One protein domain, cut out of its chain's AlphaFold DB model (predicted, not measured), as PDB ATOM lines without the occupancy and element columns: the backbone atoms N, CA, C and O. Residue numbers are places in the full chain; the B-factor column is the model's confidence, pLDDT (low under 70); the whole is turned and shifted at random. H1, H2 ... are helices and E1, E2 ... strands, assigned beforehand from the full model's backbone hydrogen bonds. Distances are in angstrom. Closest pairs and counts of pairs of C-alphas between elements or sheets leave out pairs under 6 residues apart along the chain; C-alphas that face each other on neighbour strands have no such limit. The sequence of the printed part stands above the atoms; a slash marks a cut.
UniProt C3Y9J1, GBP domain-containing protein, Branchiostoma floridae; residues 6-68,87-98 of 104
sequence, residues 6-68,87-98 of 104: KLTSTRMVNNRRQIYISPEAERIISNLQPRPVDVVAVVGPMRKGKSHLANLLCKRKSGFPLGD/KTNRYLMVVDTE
ATOM      1  N   LYS A   6     310.719 227.336 398.809       89.62
ATOM      2  CA  LYS A   6     311.138 226.886 400.139       89.62
ATOM      3  C   LYS A   6     312.636 227.125 400.305       89.62
ATOM      4  O   LYS A   6     313.444 226.551 399.581       89.62
ATOM      5  N   LEU A   7     313.007 227.959 401.266       91.19
ATOM      6  CA  LEU A   7     314.397 228.223 401.623       91.19
ATOM      7  C   LEU A   7     315.011 227.026 402.343       91.19
ATOM      8  O   LEU A   7     316.178 226.709 402.128       91.19
ATOM      9  N   THR A   8     314.226 226.359 403.187       89.50
ATOM     10  CA  THR A   8     314.707 225.265 404.027       89.50
ATOM     11  C   THR A   8     313.941 223.974 403.805       89.50
ATOM     12  O   THR A   8     312.775 223.983 403.418       89.50
ATOM     13  N   SER A   9     314.594 222.862 404.127       85.00
ATOM     14  CA  SER A   9     313.957 221.573 404.363       85.00
ATOM     15  C   SER A   9     314.251 221.111 405.785       85.00
ATOM     16  O   SER A   9     315.368 221.265 406.287       85.00
ATOM     17  N   THR A  10     313.242 220.545 406.439       82.44
ATOM     18  CA  THR A  10     313.359 220.021 407.801       82.44
ATOM     19  C   THR A  10     313.437 218.497 407.773       82.44
ATOM     20  O   THR A  10     312.621 217.844 407.126       82.44
ATOM     21  N   ARG A  11     314.396 217.910 408.496       84.44
ATOM     22  CA  ARG A  11     314.535 216.452 408.655       84.44
ATOM     23  C   ARG A  11     314.680 216.083 410.127       84.44
ATOM     24  O   ARG A  11     315.275 216.829 410.901       84.44
ATOM     25  N   MET A  12     314.159 214.921 410.512       85.38
ATOM     26  CA  MET A  12     314.409 214.338 411.832       85.38
ATOM     27  C   MET A  12     315.625 213.418 411.746       85.38
ATOM     28  O   MET A  12     315.611 212.439 411.007       85.38
ATOM     29  N   VAL A  13     316.676 213.733 412.498       89.12
ATOM     30  CA  VAL A  13     317.912 212.946 412.577       89.12
ATOM     31  C   VAL A  13     318.200 212.699 414.052       89.12
ATOM     32  O   VAL A  13     318.302 213.652 414.824       89.12
ATOM     33  N   ASN A  14     318.298 211.434 414.465       92.31
ATOM     34  CA  ASN A  14     318.516 211.041 415.867       92.31
ATOM     35  C   ASN A  14     317.524 211.703 416.843       92.31
ATOM     36  O   ASN A  14     317.915 212.264 417.865       92.31
ATOM     37  N   ASN A  15     316.234 211.696 416.495       88.19
ATOM     38  CA  ASN A  15     315.165 212.336 417.268       88.19
ATOM     39  C   ASN A  15     315.312 213.862 417.458       88.19
ATOM     40  O   ASN A  15     314.617 214.460 418.277       88.19
ATOM     41  N   ARG A  16     316.191 214.514 416.686       85.75
ATOM     42  CA  ARG A  16     316.369 215.968 416.669       85.75
ATOM     43  C   ARG A  16     315.949 216.538 415.324       85.75
ATOM     44  O   ARG A  16     316.217 215.959 414.272       85.75
ATOM     45  N   ARG A  17     315.324 217.711 415.370       83.62
ATOM     46  CA  ARG A  17     314.986 218.483 414.178       83.62
ATOM     47  C   ARG A  17     316.249 219.140 413.630       83.62
ATOM     48  O   ARG A  17     316.888 219.909 414.341       83.62
ATOM     49  N   GLN A  18     316.579 218.854 412.380       87.44
ATOM     50  CA  GLN A  18     317.666 219.494 411.647       87.44
ATOM     51  C   GLN A  18     317.090 220.262 410.460       87.44
ATOM     52  O   GLN A  18     316.147 219.801 409.809       87.44
ATOM     53  N   ILE A  19     317.635 221.450 410.217       87.06
ATOM     54  CA  ILE A  19     317.188 222.371 409.174       87.06
ATOM     55  C   ILE A  19     318.334 222.511 408.181       87.06
ATOM     56  O   ILE A  19     319.458 222.822 408.570       87.06
ATOM     57  N   TYR A  20     318.037 222.288 406.909       90.38
ATOM     58  CA  TYR A  20     318.984 222.411 405.807       90.38
ATOM     59  C   TYR A  20     318.469 223.430 404.803       90.38
ATOM     60  O   TYR A  20     317.255 223.570 404.651       90.38
ATOM     61  N   ILE A  21     319.367 224.090 404.076       92.06
ATOM     62  CA  ILE A  21     318.978 224.861 402.893       92.06
ATOM     63  C   ILE A  21     318.424 223.892 401.846       92.06
ATOM     64  O   ILE A  21     318.933 222.782 401.681       92.06
ATOM     65  N   SER A  22     317.328 224.267 401.188       91.94
ATOM     66  CA  SER A  22     316.782 223.441 400.117       91.94
ATOM     67  C   SER A  22     317.744 223.463 398.916       91.94
ATOM     68  O   SER A  22     318.291 224.524 398.595       91.94
ATOM     69  N   PRO A  23     317.940 222.336 398.209       93.31
ATOM     70  CA  PRO A  23     318.812 222.305 397.031       93.31
ATOM     71  C   PRO A  23     318.417 223.333 395.961       93.31
ATOM     72  O   PRO A  23     319.265 223.884 395.262       93.31
ATOM     73  N   GLU A  24     317.120 223.627 395.841       92.56
ATOM     74  CA  GLU A  24     316.624 224.634 394.908       92.56
ATOM     75  C   GLU A  24     317.008 226.058 395.331       92.56
ATOM     76  O   GLU A  24     317.455 226.842 394.492       92.56
ATOM     77  N   ALA A  25     316.885 226.386 396.621       93.62
ATOM     78  CA  ALA A  25     317.307 227.679 397.145       93.62
ATOM     79  C   ALA A  25     318.816 227.882 396.976       93.62
ATOM     80  O   ALA A  25     319.243 228.931 396.495       93.62
ATOM     81  N   GLU A  26     319.610 226.861 397.303       95.12
ATOM     82  CA  GLU A  26     321.062 226.875 397.122       95.12
ATOM     83  C   GLU A  26     321.440 227.109 395.656       95.12
ATOM     84  O   GLU A  26     322.232 228.005 395.363       95.12
ATOM     85  N   ARG A  27     320.812 226.380 394.723       96.06
ATOM     86  CA  ARG A  27     321.020 226.561 393.280       96.06
ATOM     87  C   ARG A  27     320.684 227.977 392.823       96.06
ATOM     88  O   ARG A  27     321.374 228.527 391.971       96.06
ATOM     89  N   ILE A  28     319.607 228.571 393.324       94.81
ATOM     90  CA  ILE A  28     319.224 229.927 392.922       94.81
ATOM     91  C   ILE A  28     320.228 230.941 393.445       94.81
ATOM     92  O   ILE A  28     320.683 231.780 392.674       94.81
ATOM     93  N   ILE A  29     320.581 230.852 394.727       93.81
ATOM     94  CA  ILE A  29     321.478 231.803 395.384       93.81
ATOM     95  C   ILE A  29     322.886 231.726 394.782       93.81
ATOM     96  O   ILE A  29     323.485 232.768 394.524       93.81
ATOM     97  N   SER A  30     323.392 230.523 394.493       95.06
ATOM     98  CA  SER A  30     324.730 230.330 393.919       95.06
ATOM     99  C   SER A  30     324.869 230.840 392.483       95.06
ATOM    100  O   SER A  30     325.966 231.207 392.073       95.06
ATOM    101  N   ASN A  31     323.768 230.920 391.730       95.94
ATOM    102  CA  ASN A  31     323.754 231.439 390.359       95.94
ATOM    103  C   ASN A  31     323.527 232.962 390.274       95.94
ATOM    104  O   ASN A  31     323.452 233.512 389.171       95.94
ATOM    105  N   LEU A  32     323.388 233.666 391.402       94.62
ATOM    106  CA  LEU A  32     323.250 235.123 391.396       94.62
ATOM    107  C   LEU A  32     324.578 235.798 391.049       94.62
ATOM    108  O   LEU A  32     325.649 235.387 391.489       94.62
ATOM    109  N   GLN A  33     324.501 236.899 390.299       95.75
ATOM    110  CA  GLN A  33     325.674 237.745 390.086       95.75
ATOM    111  C   GLN A  33     326.134 238.345 391.424       95.75
ATOM    112  O   GLN A  33     325.279 238.730 392.225       95.75
ATOM    113  N   PRO A  34     327.446 238.512 391.664       95.38
ATOM    114  CA  PRO A  34     327.941 239.117 392.897       95.38
ATOM    115  C   PRO A  34     327.436 240.556 393.063       95.38
ATOM    116  O   PRO A  34     327.899 241.481 392.396       95.38
ATOM    117  N   ARG A  35     326.455 240.745 393.949       95.62
ATOM    118  CA  ARG A  35     325.886 242.043 394.332       95.62
ATOM    119  C   ARG A  35     325.449 241.984 395.796       95.62
ATOM    120  O   ARG A  35     325.066 240.911 396.262       95.62
ATOM    121  N   PRO A  36     325.446 243.110 396.526       97.25
ATOM    122  CA  PRO A  36     324.909 243.134 397.879       97.25
ATOM    123  C   PRO A  36     323.432 242.720 397.922       97.25
ATOM    124  O   PRO A  36     322.650 243.073 397.032       97.25
ATOM    125  N   VAL A  37     323.047 242.025 398.991       96.75
ATOM    126  CA  VAL A  37     321.672 241.574 399.238       96.75
ATOM    127  C   VAL A  37     321.148 242.258 400.497       96.75
ATOM    128  O   VAL A  37     321.746 242.129 401.562       96.75
ATOM    129  N   ASP A  38     320.033 242.975 400.381       96.44
ATOM    130  CA  ASP A  38     319.251 243.422 401.535       96.44
ATOM    131  C   ASP A  38     318.205 242.345 401.847       96.44
ATOM    132  O   ASP A  38     317.466 241.922 400.956       96.44
ATOM    133  N   VAL A  39     318.154 241.883 403.095       95.25
ATOM    134  CA  VAL A  39     317.265 240.794 403.525       95.25
ATOM    135  C   VAL A  39     316.196 241.350 404.459       95.25
ATOM    136  O   VAL A  39     316.513 242.012 405.445       95.25
ATOM    137  N   VAL A  40     314.928 241.058 404.168       93.12
ATOM    138  CA  VAL A  40     313.782 241.379 405.024       93.12
ATOM    139  C   VAL A  40     313.105 240.080 405.438       93.12
ATOM    140  O   VAL A  40     312.599 239.351 404.589       93.12
ATOM    141  N   ALA A  41     313.078 239.799 406.739       90.25
ATOM    142  CA  ALA A  41     312.377 238.647 407.297       90.25
ATOM    143  C   ALA A  41     311.070 239.091 407.965       90.25
ATOM    144  O   ALA A  41     311.075 239.996 408.799       90.25
ATOM    145  N   VAL A  42     309.957 238.442 407.620       85.50
ATOM    146  CA  VAL A  42     308.645 238.696 408.232       85.50
ATOM    147  C   VAL A  42     308.325 237.570 409.213       85.50
ATOM    148  O   VAL A  42     308.160 236.410 408.829       85.50
ATOM    149  N   VAL A  43     308.238 237.908 410.502       82.69
ATOM    150  CA  VAL A  43     308.051 236.948 411.602       82.69
ATOM    151  C   VAL A  43     306.862 237.355 412.467       82.69
ATOM    152  O   VAL A  43     306.595 238.537 412.657       82.69
ATOM    153  N   GLY A  44     306.123 236.373 412.983       75.06
ATOM    154  CA  GLY A  44     304.995 236.611 413.882       75.06
ATOM    155  C   GLY A  44     303.952 235.486 413.881       75.06
ATOM    156  O   GLY A  44     304.120 234.476 413.185       75.06
ATOM    157  N   PRO A  45     302.846 235.658 414.624       69.19
ATOM    158  CA  PRO A  45     301.846 234.613 414.815       69.19
ATOM    159  C   PRO A  45     301.189 234.133 413.513       69.19
ATOM    160  O   PRO A  45     301.171 234.829 412.486       69.19
ATOM    161  N   MET A  46     300.626 232.924 413.546       66.25
ATOM    162  CA  MET A  46     299.825 232.387 412.440       66.25
ATOM    163  C   MET A  46     298.642 233.309 412.108       66.25
ATOM    164  O   MET A  46     298.045 233.917 412.993       66.25
ATOM    165  N   ARG A  47     298.308 233.421 410.813       66.56
ATOM    166  CA  ARG A  47     297.132 234.160 410.302       66.56
ATOM    167  C   ARG A  47     297.080 235.665 410.631       66.56
ATOM    168  O   ARG A  47     296.019 236.272 410.568       66.56
ATOM    169  N   LYS A  48     298.220 236.303 410.921       73.69
ATOM    170  CA  LYS A  48     298.328 237.767 411.113       73.69
ATOM    171  C   LYS A  48     298.821 238.527 409.872       73.69
ATOM    172  O   LYS A  48     299.413 239.589 409.993       73.69
ATOM    173  N   GLY A  49     298.614 237.976 408.672       77.44
ATOM    174  CA  GLY A  49     298.906 238.681 407.413       77.44
ATOM    175  C   GLY A  49     300.386 238.769 407.012       77.44
ATOM    176  O   GLY A  49     300.722 239.563 406.140       77.44
ATOM    177  N   LYS A  50     301.279 237.956 407.592       83.00
ATOM    178  CA  LYS A  50     302.723 237.960 407.267       83.00
ATOM    179  C   LYS A  50     303.013 237.729 405.786       83.00
ATOM    180  O   LYS A  50     303.628 238.573 405.150       83.00
ATOM    181  N   SER A  51     302.468 236.655 405.223       78.38
ATOM    182  CA  SER A  51     302.616 236.314 403.806       78.38
ATOM    183  C   SER A  51     302.007 237.383 402.893       78.38
ATOM    184  O   SER A  51     302.511 237.635 401.803       78.38
ATOM    185  N   HIS A  52     300.965 238.087 403.358       81.25
ATOM    186  CA  HIS A  52     300.421 239.249 402.656       81.25
ATOM    187  C   HIS A  52     301.418 240.419 402.650       81.25
ATOM    188  O   HIS A  52     301.719 240.948 401.584       81.25
ATOM    189  N   LEU A  53     302.006 240.769 403.801       83.50
ATOM    190  CA  LEU A  53     303.070 241.775 403.886       83.50
ATOM    191  C   LEU A  53     304.296 241.390 403.038       83.50
ATOM    192  O   LEU A  53     304.837 242.233 402.327       83.50
ATOM    193  N   ALA A  54     304.700 240.119 403.051       85.44
ATOM    194  CA  ALA A  54     305.795 239.607 402.231       85.44
ATOM    195  C   ALA A  54     305.498 239.748 400.724       85.44
ATOM    196  O   ALA A  54     306.347 240.217 399.967       85.44
ATOM    197  N   ASN A  55     304.272 239.439 400.289       84.75
ATOM    198  CA  ASN A  55     303.836 239.648 398.905       84.75
ATOM    199  C   ASN A  55     303.866 241.133 398.500       84.75
ATOM    200  O   ASN A  55     304.339 241.459 397.406       84.75
ATOM    201  N   LEU A  56     303.444 242.038 399.394       85.75
ATOM    202  CA  LEU A  56     303.535 243.485 399.170       85.75
ATOM    203  C   LEU A  56     304.992 243.942 398.994       85.75
ATOM    204  O   LEU A  56     305.280 244.704 398.070       85.75
ATOM    205  N   LEU A  57     305.922 243.433 399.812       84.75
ATOM    206  CA  LEU A  57     307.359 243.722 399.686       84.75
ATOM    207  C   LEU A  57     307.942 243.219 398.359       84.75
ATOM    208  O   LEU A  57     308.780 243.889 397.754       84.75
ATOM    209  N   CYS A  58     307.454 242.084 397.858       83.19
ATOM    210  CA  CYS A  58     307.810 241.561 396.540       83.19
ATOM    211  C   CYS A  58     307.128 242.299 395.372       83.19
ATOM    212  O   CYS A  58     307.352 241.921 394.222       83.19
ATOM    213  N   LYS A  59     306.298 243.324 395.633       81.00
ATOM    214  CA  LYS A  59     305.440 244.011 394.645       81.00
ATOM    215  C   LYS A  59     304.550 243.045 393.855       81.00
ATOM    216  O   LYS A  59     304.360 243.196 392.647       81.00
ATOM    217  N   ARG A  60     304.007 242.029 394.528       70.31
ATOM    218  CA  ARG A  60     303.186 240.981 393.916       70.31
ATOM    219  C   ARG A  60     301.826 240.865 394.586       70.31
ATOM    220  O   ARG A  60     301.709 240.992 395.798       70.31
ATOM    221  N   LYS A  61     300.796 240.594 393.777       61.94
ATOM    222  CA  LYS A  61     299.429 240.331 394.263       61.94
ATOM    223  C   LYS A  61     299.270 238.914 394.837       61.94
ATOM    224  O   LYS A  61     298.366 238.686 395.630       61.94
ATOM    225  N   SER A  62     300.152 237.989 394.456       60.81
ATOM    226  CA  SER A  62     300.213 236.596 394.915       60.81
ATOM    227  C   SER A  62     301.658 236.079 394.863       60.81
ATOM    228  O   SER A  62     302.490 236.609 394.122       60.81
ATOM    229  N   GLY A  63     301.980 235.063 395.662       71.00
ATOM    230  CA  GLY A  63     303.331 234.505 395.706       71.00
ATOM    231  C   GLY A  63     303.533 233.592 396.903       71.00
ATOM    232  O   GLY A  63     303.523 232.377 396.756       71.00
ATOM    233  N   PHE A  64     303.715 234.178 398.086       69.62
ATOM    234  CA  PHE A  64     303.823 233.410 399.320       69.62
ATOM    235  C   PHE A  64     302.454 232.800 399.630       69.62
ATOM    236  O   PHE A  64     301.456 233.536 399.561       69.62
ATOM    237  N   PRO A  65     302.391 231.492 399.938       65.38
ATOM    238  CA  PRO A  65     301.136 230.825 400.244       65.38
ATOM    239  C   PRO A  65     300.473 231.517 401.436       65.38
ATOM    240  O   PRO A  65     301.064 231.682 402.502       65.38
ATOM    241  N   LEU A  66     299.239 231.975 401.235       63.50
ATOM    242  CA  LEU A  66     298.420 232.526 402.304       63.50
ATOM    243  C   LEU A  66     297.919 231.319 403.102       63.50
ATOM    244  O   LEU A  66     297.172 230.521 402.558       63.50
ATOM    245  N   GLY A  67     298.419 231.133 404.327       56.28
ATOM    246  CA  GLY A  67     298.258 229.887 405.089       56.28
ATOM    247  C   GLY A  67     296.826 229.340 405.135       56.28
ATOM    248  O   GLY A  67     296.009 229.847 405.904       56.28
ATOM    249  N   ASP A  68     296.585 228.293 404.343       50.03
ATOM    250  CA  ASP A  68     295.334 227.521 404.274       50.03
ATOM    251  C   ASP A  68     295.493 226.082 404.806       50.03
ATOM    252  O   ASP A  68     294.503 225.394 405.046       50.03
ATOM    253  N   LYS A  87     317.267 250.852 395.594       93.81
ATOM    254  CA  LYS A  87     318.722 250.848 395.422       93.81
ATOM    255  C   LYS A  87     319.129 250.079 394.163       93.81
ATOM    256  O   LYS A  87     318.947 248.864 394.091       93.81
ATOM    257  N   THR A  88     319.722 250.767 393.196       90.44
ATOM    258  CA  THR A  88     320.309 250.129 392.011       90.44
ATOM    259  C   THR A  88     321.493 249.232 392.406       90.44
ATOM    260  O   THR A  88     322.126 249.426 393.443       90.44
ATOM    261  N   ASN A  89     321.773 248.199 391.602       94.06
ATOM    262  CA  ASN A  89     322.860 247.229 391.821       94.06
ATOM    263  C   ASN A  89     322.801 246.413 393.135       94.06
ATOM    264  O   ASN A  89     323.827 245.966 393.647       94.06
ATOM    265  N   ARG A  90     321.605 246.188 393.685       97.00
ATOM    266  CA  ARG A  90     321.390 245.312 394.848       97.00
ATOM    267  C   ARG A  90     320.251 244.339 394.596       97.00
ATOM    268  O   ARG A  90     319.374 244.594 393.765       97.00
ATOM    269  N   TYR A  91     320.244 243.256 395.359       96.88
ATOM    270  CA  TYR A  91     319.083 242.385 395.481       96.88
ATOM    271  C   TYR A  91     318.289 242.715 396.743       96.88
ATOM    272  O   TYR A  91     318.854 243.137 397.752       96.88
ATOM    273  N   LEU A  92     316.978 242.500 396.678       95.69
ATOM    274  CA  LEU A  92     316.107 242.394 397.840       95.69
ATOM    275  C   LEU A  92     315.698 240.927 397.982       95.69
ATOM    276  O   LEU A  92     315.120 240.359 397.053       95.69
ATOM    277  N   MET A  93     315.992 240.336 399.135       95.62
ATOM    278  CA  MET A  93     315.483 239.031 399.540       95.62
ATOM    279  C   MET A  93     314.391 239.225 400.588       95.62
ATOM    280  O   MET A  93     314.614 239.868 401.611       95.62
ATOM    281  N   VAL A  94     313.220 238.650 400.346       93.31
ATOM    282  CA  VAL A  94     312.126 238.590 401.317       93.31
ATOM    283  C   VAL A  94     312.033 237.158 401.818       93.31
ATOM    284  O   VAL A  94     311.932 236.239 401.008       93.31
ATOM    285  N   VAL A  95     312.075 236.976 403.135       91.19
ATOM    286  CA  VAL A  95     311.917 235.680 403.800       91.19
ATOM    287  C   VAL A  95     310.618 235.705 404.595       91.19
ATOM    288  O   VAL A  95     310.458 236.520 405.504       91.19
ATOM    289  N   ASP A  96     309.690 234.821 404.246       86.00
ATOM    290  CA  ASP A  96     308.453 234.616 404.996       86.00
ATOM    291  C   ASP A  96     308.578 233.374 405.878       86.00
ATOM    292  O   ASP A  96     309.193 232.369 405.504       86.00
ATOM    293  N   THR A  97     307.991 233.459 407.066       79.38
ATOM    294  CA  THR A  97     307.970 232.369 408.041       79.38
ATOM    295  C   THR A  97     306.556 231.848 408.205       79.38
ATOM    296  O   THR A  97     305.598 232.618 408.345       79.38
ATOM    297  N   GLU A  98     306.409 230.528 408.252       68.50
ATOM    298  CA  GLU A  98     305.148 229.943 408.686       68.50
ATOM    299  C   GLU A  98     304.856 230.394 410.127       68.50
ATOM    300  O   GLU A  98     305.721 230.365 411.009       68.50
TER     301      GLU A  98
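This is residues 6 to 68 and 87 to 98 of the 104 residues of the protein "GBP domain-containing protein" of Branchiostoma floridae (UniProt C3Y9J1). A flat, loose model in two parts: the hairpin E1 E2 followed by the short helix H1, and a two-strand parallel sheet E3 E4 with the short helix H2 packed on it, mainly at E4. The hairpin's tip, residues 12 to 17, sticks out. The 75 printed residues have two named helices and four named strands, in the order E1, E2, H1, E3, H2, E4; the class is mixed, helices and strands. The whole is loose, with a radius of gyration of the C-alphas of 14.5 A, and spans 46 by 32 by 17 A.

E1, residues 8 to 13, begins at C-alpha 8 (314.707, 225.265, 404.027) and is 15.3 A long. E2, residues 16 to 21, is 16.6 A long. H1 is residues 23 to 30, 10.4 A. E3 is residues 37 to 42, 16.1 A. H2 is residues 50 to 57, 10.6 A. E4, residues 91 to 97, is 19.5 A long and ends at C-alpha 97 (307.970, 232.369, 408.041).

E1 and E2 form a hairpin, antiparallel at 150 degrees, with N 11 and O 18 within hydrogen-bond range at 2.9 A. The closest C-alphas of E1 and H1 are those of Thr 8 and Ala 25, 7.7 A apart. E3 and E4 are parallel at 21 degrees, with N 40 and O 93 within hydrogen-bond range at 2.8 A. The closest C-alphas of H2 and E4 are those of Ser 51 and Asp 96, 6.2 A apart; those of H2 and E3 are Lys 50 and Val 42, 6.0 A apart. E1 and E2 are each apart from E3, H2 and E4. In H1 and H2 every O i to N i+4 pair is within hydrogen-bond range.

The two C-alphas farthest apart, those of Asn 14 and Thr 88, are 45.8 A apart. Residues 69 to 86 are not printed, and C-alphas 68 and 87 are 34.2 A apart across this cut. Of the links that are printed whole, none is long. The mean pLDDT of the printed part is 85.0; residues 45 to 47, 61 to 62, 64 to 68 and 98 are under 70.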